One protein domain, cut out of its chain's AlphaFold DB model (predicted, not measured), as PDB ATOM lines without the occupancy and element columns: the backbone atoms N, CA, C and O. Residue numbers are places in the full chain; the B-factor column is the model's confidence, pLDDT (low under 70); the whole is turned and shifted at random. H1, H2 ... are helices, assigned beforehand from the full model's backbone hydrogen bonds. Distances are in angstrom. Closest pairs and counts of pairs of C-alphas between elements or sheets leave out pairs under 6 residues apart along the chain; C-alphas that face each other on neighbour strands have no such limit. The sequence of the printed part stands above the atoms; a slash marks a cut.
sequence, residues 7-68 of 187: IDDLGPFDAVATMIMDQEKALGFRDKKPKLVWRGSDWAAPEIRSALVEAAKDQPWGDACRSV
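Overview. This is residues 7 to 68 of the 187 residues of the protein "CAP10 domain-containing protein" of Scytalidium sp. 3C (UniProt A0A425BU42). Little regular structure: two short helices, H1 and H2, stand apart in an open frame of loops, with the long link 25 to 45 sweeping between them and the closing stretch 57 to 68 running back through the middle. The printed part has 62 residues with two named helices, H1 then H2, and no named strand; the class is all helix, with only 23 residues in named elements. It is only just loose, close to compact, with a radius of gyration of the C-alphas of 12.9 A and spans of 32 by 29 by 19 A.

Arrangement. H1, residues 13 to 24, and H2, residues 46 to 56, are apart, with no C-alpha of the one within 8 A of the other. In both, every O i to N i+4 pair is within hydrogen-bond range. Residues 8 to 16, of which 13 to 16 belong to H1, stand free, as do residues 43 to 48, of which 46 to 48 belong to H2.

Along the chain. H1 is 16.7 A long from C-alpha 13 at (68.665, 111.806, 83.822). H2 is 14.7 A long, ending at C-alpha 56 at (71.535, 113.839, 103.318).

Size, cuts and confidence. The two C-alphas farthest apart, of Lys 25 and Ala 44, are 33.7 A apart. The printed part has no cut. The link from H1 to H2 is long, 21 residues. Mean pLDDT of the printed part is 73.8; 26 residues are under 70, among them 39 to 46 and 55 to 64.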
ATOM      1  N   ILE A   7      61.556 106.637  95.791       54.16
ATOM      2  CA  ILE A   7      61.691 107.986  95.267       54.16
ATOM      3  C   ILE A   7      60.673 108.068  94.120       54.16
ATOM      4  O   ILE A   7      60.852 107.375  93.119       54.16
ATOM      5  N   ASP A   8      59.576 108.804  94.326       62.12
ATOM      6  CA  ASP A   8      58.437 108.842  93.394       62.12
ATOM      7  C   ASP A   8      58.864 109.334  92.007       62.12
ATOM      8  O   ASP A   8      58.339 108.885  90.991       62.12
ATOM      9  N   ASP A   9      59.862 110.219  91.980       68.81
ATOM     10  CA  ASP A   9      60.499 110.721  90.773       68.81
ATOM     11  C   ASP A   9      61.953 111.119  91.079       68.81
ATOM     12  O   ASP A   9      62.214 111.952  91.950       68.81
ATOM     13  N   LEU A  10      62.914 110.490  90.392       66.75
ATOM     14  CA  LEU A  10      64.337 110.858  90.454       66.75
ATOM     15  C   LEU A  10      64.643 112.105  89.608       66.75
ATOM     16  O   LEU A  10      65.744 112.646  89.694       66.75
ATOM     17  N   GLY A  11      63.677 112.556  88.810       76.56
ATOM     18  CA  GLY A  11      63.856 113.572  87.795       76.56
ATOM     19  C   GLY A  11      64.501 113.014  86.523       76.56
ATOM     20  O   GLY A  11      64.883 111.838  86.446       76.56
ATOM     21  N   PRO A  12      64.628 113.859  85.489       82.81
ATOM     22  CA  PRO A  12      65.238 113.458  84.236       82.81
ATOM     23  C   PRO A  12      66.747 113.237  84.419       82.81
ATOM     24  O   PRO A  12      67.418 113.893  85.221       82.81
ATOM     25  N   PHE A  13      67.285 112.272  83.671       79.88
ATOM     26  CA  PHE A  13      68.665 111.806  83.822       79.88
ATOM     27  C   PHE A  13      69.705 112.932  83.667       79.88
ATOM     28  O   PHE A  13      70.721 112.944  84.359       79.88
ATOM     29  N   ASP A  14      69.454 113.897  82.783       80.62
ATOM     30  CA  ASP A  14      70.331 115.040  82.516       80.62
ATOM     31  C   ASP A  14      70.401 116.038  83.681       80.62
ATOM     32  O   ASP A  14      71.486 116.538  83.998       80.62
ATOM     33  N   ALA A  15      69.280 116.281  84.364       82.38
ATOM     34  CA  ALA A  15      69.243 117.093  85.575       82.38
ATOM     35  C   ALA A  15      70.084 116.444  86.682       82.38
ATOM     36  O   ALA A  15      70.958 117.097  87.257       82.38
ATOM     37  N   VAL A  16      69.899 115.139  86.911       81.00
ATOM     38  CA  VAL A  16      70.676 114.376  87.901       81.00
ATOM     39  C   VAL A  16      72.166 114.372  87.546       81.00
ATOM     40  O   VAL A  16      73.012 114.640  88.399       81.00
ATOM     41  N   ALA A  17      72.512 114.139  86.277       81.00
ATOM     42  CA  ALA A  17      73.897 114.174  85.814       81.00
ATOM     43  C   ALA A  17      74.546 115.553  86.028       81.00
ATOM     44  O   ALA A  17      75.711 115.630  86.420       81.00
ATOM     45  N   THR A  18      73.800 116.639  85.810       82.69
ATOM     46  CA  THR A  18      74.278 118.012  86.038       82.69
ATOM     47  C   THR A  18      74.554 118.269  87.516       82.69
ATOM     48  O   THR A  18      75.636 118.747  87.855       82.69
ATOM     49  N   MET A  19      73.636 117.867  88.400       80.44
ATOM     50  CA  MET A  19      73.818 117.975  89.852       80.44
ATOM     51  C   MET A  19      75.081 117.243  90.324       80.44
ATOM     52  O   MET A  19      75.890 117.810  91.059       80.44
ATOM     53  N   ILE A  20      75.288 116.014  89.843       80.81
ATOM     54  CA  ILE A  20      76.480 115.201  90.126       80.81
ATOM     55  C   ILE A  20      77.762 115.931  89.697       80.81
ATOM     56  O   ILE A  20      78.720 116.033  90.468       80.81
ATOM     57  N   MET A  21      77.791 116.462  88.472       80.19
ATOM     58  CA  MET A  21      78.963 117.166  87.942       80.19
ATOM     59  C   MET A  21      79.280 118.447  88.718       80.19
ATOM     60  O   MET A  21      80.454 118.772  88.903       80.19
ATOM     61  N   ASP A  22      78.266 119.176  89.180       81.56
ATOM     62  CA  ASP A  22      78.472 120.388  89.970       81.56
ATOM     63  C   ASP A  22      79.045 120.089  91.357       81.56
ATOM     64  O   ASP A  22      79.940 120.804  91.814       81.56
ATOM     65  N   GLN A  23      78.622 118.998  91.995       75.81
ATOM     66  CA  GLN A  23      79.191 118.582  93.276       75.81
ATOM     67  C   GLN A  23      80.641 118.095  93.156       75.81
ATOM     68  O   GLN A  23      81.462 118.377  94.031       75.81
ATOM     69  N   GLU A  24      81.010 117.414  92.067       77.88
ATOM     70  CA  GLU A  24      82.396 116.965  91.862       77.88
ATOM     71  C   GLU A  24      83.403 118.108  91.739       77.88
ATOM     72  O   GLU A  24      84.576 117.922  92.066       77.88
ATOM     73  N   LYS A  25      82.963 119.304  91.331       79.00
ATOM     74  CA  LYS A  25      83.822 120.498  91.328       79.00
ATOM     75  C   LYS A  25      84.279 120.883  92.737       79.00
ATOM     76  O   LYS A  25      85.315 121.525  92.877       79.00
ATOM     77  N   ALA A  26      83.516 120.513  93.767       77.00
ATOM     78  CA  ALA A  26      83.782 120.886  95.152       77.00
ATOM     79  C   ALA A  26      84.663 119.877  95.913       77.00
ATOM     80  O   ALA A  26      85.228 120.244  96.942       77.00
ATOM     81  N   LEU A  27      84.782 118.627  95.445       79.38
ATOM     82  CA  LEU A  27      85.489 117.561  96.167       79.38
ATOM     83  C   LEU A  27      86.278 116.644  95.220       79.38
ATOM     84  O   LEU A  27      85.701 115.817  94.506       79.38
ATOM     85  N   GLY A  28      87.610 116.741  95.271       84.25
ATOM     86  CA  GLY A  28      88.512 115.871  94.522       84.25
ATOM     87  C   GLY A  28      88.443 114.413  94.985       84.25
ATOM     88  O   GLY A  28      88.032 114.116  96.105       84.25
ATOM     89  N   PHE A  29      88.867 113.472  94.129       89.62
ATOM     90  CA  PHE A  29      88.868 112.038  94.460       89.62
ATOM     91  C   PHE A  29      89.638 111.744  95.756       89.62
ATOM     92  O   PHE A  29      89.139 111.038  96.630       89.62
ATOM     93  N   ARG A  30      90.829 112.336  95.902       90.62
ATOM     94  CA  ARG A  30      91.717 112.142  97.060       90.62
ATOM     95  C   ARG A  30      91.185 112.730  98.360       90.62
ATOM     96  O   ARG A  30      91.616 112.305  99.426       90.62
ATOM     97  N   ASP A  31      90.237 113.653  98.271       89.19
ATOM     98  CA  ASP A  31      89.617 114.291  99.430       89.19
ATOM     99  C   ASP A  31      88.412 113.487  99.956       89.19
ATOM    100  O   ASP A  31      87.845 113.801 101.006       89.19
ATOM    101  N   LYS A  32      88.000 112.427  99.241       86.62
ATOM    102  CA  LYS A  32      86.893 111.557  99.651       86.62
ATOM    103  C   LYS A  32      87.284 110.696 100.850       86.62
ATOM    104  O   LYS A  32      88.413 110.230 100.991       86.62
ATOM    105  N   LYS A  33      86.303 110.416 101.713       89.44
ATOM    106  CA  LYS A  33      86.479 109.486 102.837       89.44
ATOM    107  C   LYS A  33      86.650 108.062 102.286       89.44
ATOM    108  O   LYS A  33      85.744 107.600 101.593       89.44
ATOM    109  N   PRO A  34      87.729 107.334 102.627       90.31
ATOM    110  CA  PRO A  34      87.995 105.997 102.097       90.31
ATOM    111  C   PRO A  34      87.136 104.944 102.815       90.31
ATOM    112  O   PRO A  34      87.616 104.169 103.641       90.31
ATOM    113  N   LYS A  35      85.827 104.964 102.558       87.69
ATOM    114  CA  LYS A  35      84.846 104.037 103.130       87.69
ATOM    115  C   LYS A  35      83.934 103.497 102.042       87.69
ATOM    116  O   LYS A  35      83.542 104.229 101.139       87.69
ATOM    117  N   LEU A  36      83.545 102.233 102.189       85.00
ATOM    118  CA  LEU A  36      82.451 101.679 101.407       85.00
ATOM    119  C   LEU A  36      81.136 102.337 101.810       85.00
ATOM    120  O   LEU A  36      80.834 102.472 102.997       85.00
ATOM    121  N   VAL A  37      80.352 102.713 100.808       85.69
ATOM    122  CA  VAL A  37      78.998 103.221 100.985       85.69
ATOM    123  C   VAL A  37      78.050 102.402 100.121       85.69
ATOM    124  O   VAL A  37      78.305 102.155  98.946       85.69
ATOM    125  N   TRP A  38      76.943 101.982 100.719       76.94
ATOM    126  CA  TRP A  38      75.788 101.464 100.008       76.94
ATOM    127  C   TRP A  38      74.548 102.071 100.640       76.94
ATOM    128  O   TRP A  38      74.426 102.127 101.867       76.94
ATOM    129  N   ARG A  39      73.623 102.518  99.798       68.62
ATOM    130  CA  ARG A  39      72.337 103.039 100.231       68.62
ATOM    131  C   ARG A  39      71.258 102.378  99.389       68.62
ATOM    132  O   ARG A  39      71.240 102.531  98.174       68.62
ATOM    133  N   GLY A  40      70.395 101.617 100.045       68.06
ATOM    134  CA  GLY A  40      69.251 100.966  99.420       68.06
ATOM    135  C   GLY A  40      67.938 101.467  99.990       68.06
ATOM    136  O   GLY A  40      67.880 102.498 100.659       68.06
ATOM    137  N   SER A  41      66.885 100.705  99.731       64.94
ATOM    138  CA  SER A  41      65.524 101.062 100.102       64.94
ATOM    139  C   SER A  41      65.362 101.342 101.598       64.94
ATOM    140  O   SER A  41      65.932 100.663 102.459       64.94
ATOM    141  N   ASP A  42      64.538 102.328 101.913       60.34
ATOM    142  CA  ASP A  42      64.225 102.766 103.270       60.34
ATOM    143  C   ASP A  42      63.341 101.771 104.049       60.34
ATOM    144  O   ASP A  42      63.424 101.715 105.273       60.34
ATOM    145  N   TRP A  43      62.580 100.914 103.359       60.88
ATOM    146  CA  TRP A  43      61.541 100.062 103.960       60.88
ATOM    147  C   TRP A  43      61.995  99.139 105.096       60.88
ATOM    148  O   TRP A  43      61.178  98.771 105.936       60.88
ATOM    149  N   ALA A  44      63.271  98.743 105.154       60.53
ATOM    150  CA  ALA A  44      63.730  97.862 106.229       60.53
ATOM    151  C   ALA A  44      63.872  98.590 107.584       60.53
ATOM    152  O   ALA A  44      63.967  97.927 108.611       60.53
ATOM    153  N   ALA A  45      63.909  99.930 107.592       62.19
ATOM    154  CA  ALA A  45      63.894 100.774 108.794       62.19
ATOM    155  C   ALA A  45      63.470 102.216 108.423       62.19
ATOM    156  O   ALA A  45      64.310 103.122 108.453       62.19
ATOM    157  N   PRO A  46      62.204 102.433 108.024       68.44
ATOM    158  CA  PRO A  46      61.775 103.638 107.313       68.44
ATOM    159  C   PRO A  46      61.972 104.911 108.137       68.44
ATOM    160  O   PRO A  46      62.497 105.887 107.627       68.44
ATOM    161  N   GLU A  47      61.700 104.888 109.440       72.12
ATOM    162  CA  GLU A  47      61.880 106.063 110.308       72.12
ATOM    163  C   GLU A  47      63.334 106.563 110.325       72.12
ATOM    164  O   GLU A  47      63.600 107.752 110.156       72.12
ATOM    165  N   ILE A  48      64.295 105.647 110.476       69.44
ATOM    166  CA  ILE A  48      65.725 105.979 110.535       69.44
ATOM    167  C   ILE A  48      66.251 106.313 109.137       69.44
ATOM    168  O   ILE A  48      67.050 107.235 108.969       69.44
ATOM    169  N   ARG A  49      65.828 105.554 108.123       68.94
ATOM    170  CA  ARG A  49      66.352 105.686 106.764       68.94
ATOM    171  C   ARG A  49      65.790 106.911 106.058       68.94
ATOM    172  O   ARG A  49      66.582 107.609 105.444       68.94
ATOM    173  N   SER A  50      64.506 107.233 106.199       68.88
ATOM    174  CA  SER A  50      63.927 108.474 105.672       68.88
ATOM    175  C   SER A  50      64.506 109.704 106.375       68.88
ATOM    176  O   SER A  50      64.852 110.670 105.706       68.88
ATOM    177  N   ALA A  51      64.733 109.654 107.695       71.62
ATOM    178  CA  ALA A  51      65.427 110.735 108.400       71.62
ATOM    179  C   ALA A  51      66.865 110.931 107.892       71.62
ATOM    180  O   ALA A  51      67.300 112.061 107.681       71.62
ATOM    181  N   LEU A  52      67.597 109.837 107.645       65.19
ATOM    182  CA  LEU A  52      68.923 109.892 107.025       65.19
ATOM    183  C   LEU A  52      68.859 110.407 105.580       65.19
ATOM    184  O   LEU A  52      69.758 111.128 105.158       65.19
ATOM    185  N   VAL A  53      67.819 110.039 104.822       70.31
ATOM    186  CA  VAL A  53      67.601 110.498 103.446       70.31
ATOM    187  C   VAL A  53      67.407 111.998 103.400       70.31
ATOM    188  O   VAL A  53      68.140 112.663 102.678       70.31
ATOM    189  N   GLU A  54      66.480 112.515 104.197       71.56
ATOM    190  CA  GLU A  54      66.200 113.945 104.279       71.56
ATOM    191  C   GLU A  54      67.399 114.721 104.832       71.56
ATOM    192  O   GLU A  54      67.733 115.779 104.314       71.56
ATOM    193  N   ALA A  55      68.123 114.176 105.816       69.69
ATOM    194  CA  ALA A  55      69.335 114.810 106.338       69.69
ATOM    195  C   ALA A  55      70.496 114.844 105.327       69.69
ATOM    196  O   ALA A  55      71.372 115.700 105.436       69.69
ATOM    197  N   ALA A  56      70.533 113.902 104.380       65.81
ATOM    198  CA  ALA A  56      71.535 113.839 103.318       65.81
ATOM    199  C   ALA A  56      71.098 114.564 102.034       65.81
ATOM    200  O   ALA A  56      71.922 114.766 101.140       65.81
ATOM    201  N   LYS A  57      69.822 114.942 101.926       65.94
ATOM    202  CA  LYS A  57      69.269 115.657 100.780       65.94
ATOM    203  C   LYS A  57      69.937 117.025 100.658       65.94
ATOM    204  O   LYS A  57      70.149 117.712 101.656       65.94
ATOM    205  N   ASP A  58      70.330 117.375  99.436       62.50
ATOM    206  CA  ASP A  58      71.017 118.630  99.099       62.50
ATOM    207  C   ASP A  58      72.348 118.852  99.841       62.50
ATOM    208  O   ASP A  58      72.898 119.956  99.859       62.50
ATOM    209  N   GLN A  59      72.898 117.800 100.456       58.56
ATOM    210  CA  GLN A  59      74.197 117.867 101.097       58.56
ATOM    211  C   GLN A  59      75.305 117.563 100.087       58.56
ATOM    212  O   GLN A  59      75.263 116.520  99.437       58.56
ATOM    213  N   PRO A  60      76.373 118.378 100.027       54.03
ATOM    214  CA  PRO A  60      77.468 118.190  99.068       54.03
ATOM    215  C   PRO A  60      78.273 116.892  99.281       54.03
ATOM    216  O   PRO A  60      79.134 116.552  98.479       54.03
ATOM    217  N   TRP A  61      78.030 116.175 100.384       52.28
ATOM    218  CA  TRP A  61      78.648 114.888 100.715       52.28
ATOM    219  C   TRP A  61      77.715 113.687 100.503       52.28
ATOM    220  O   TRP A  61      78.147 112.552 100.704       52.28
ATOM    221  N   GLY A  62      76.445 113.920 100.153       50.88
ATOM    222  CA  GLY A  62      75.406 112.891 100.044       50.88
ATOM    223  C   GLY A  62      75.511 112.006  98.801       50.88
ATOM    224  O   GLY A  62      74.742 111.055  98.674       50.88
ATOM    225  N   ASP A  63      76.465 112.288  97.915       54.62
ATOM    226  CA  ASP A  63      76.454 111.815  96.536       54.62
ATOM    227  C   ASP A  63      77.768 111.104  96.162       54.62
ATOM    228  O   ASP A  63      78.879 111.588  96.396       54.62
ATOM    229  N   ALA A  64      77.645 109.908  95.577       57.78
ATOM    230  CA  ALA A  64      78.735 108.956  95.316       57.78
ATOM    231  C   ALA A  64      79.560 109.287  94.055       57.78
ATOM    232  O   ALA A  64      80.013 108.406  93.322       57.78
ATOM    233  N   CYS A  65      79.754 110.570  93.780       71.88
ATOM    234  CA  CYS A  65      80.257 111.054  92.500       71.88
ATOM    235  C   CYS A  65      81.771 110.797  92.364       71.88
ATOM    236  O   CYS A  65      82.492 110.895  93.360       71.88
ATOM    237  N   ARG A  66      82.245 110.413  91.167       87.56
ATOM    238  CA  ARG A  66      83.631 110.000  90.848       87.56
ATOM    239  C   ARG A  66      84.212 109.065  91.912       87.56
ATOM    240  O   ARG A  66      85.213 109.375  92.545       87.56
ATOM    241  N   SER A  67      83.544 107.941  92.158       90.88
ATOM    242  CA  SER A  67      83.971 106.915  93.122       90.88
ATOM    243  C   SER A  67      84.260 105.592  92.415       90.88
ATOM    244  O   SER A  67      83.790 105.360  91.301       90.88
ATOM    245  N   VAL A  68      85.020 104.704  93.058       94.44
ATOM    246  CA  VAL A  68      85.211 103.343  92.540       94.44
ATOM    247  C   VAL A  68      83.900 102.574  92.674       94.44
ATOM    248  O   VAL A  68      83.405 102.367  93.781       94.44
TER     249      VAL A  68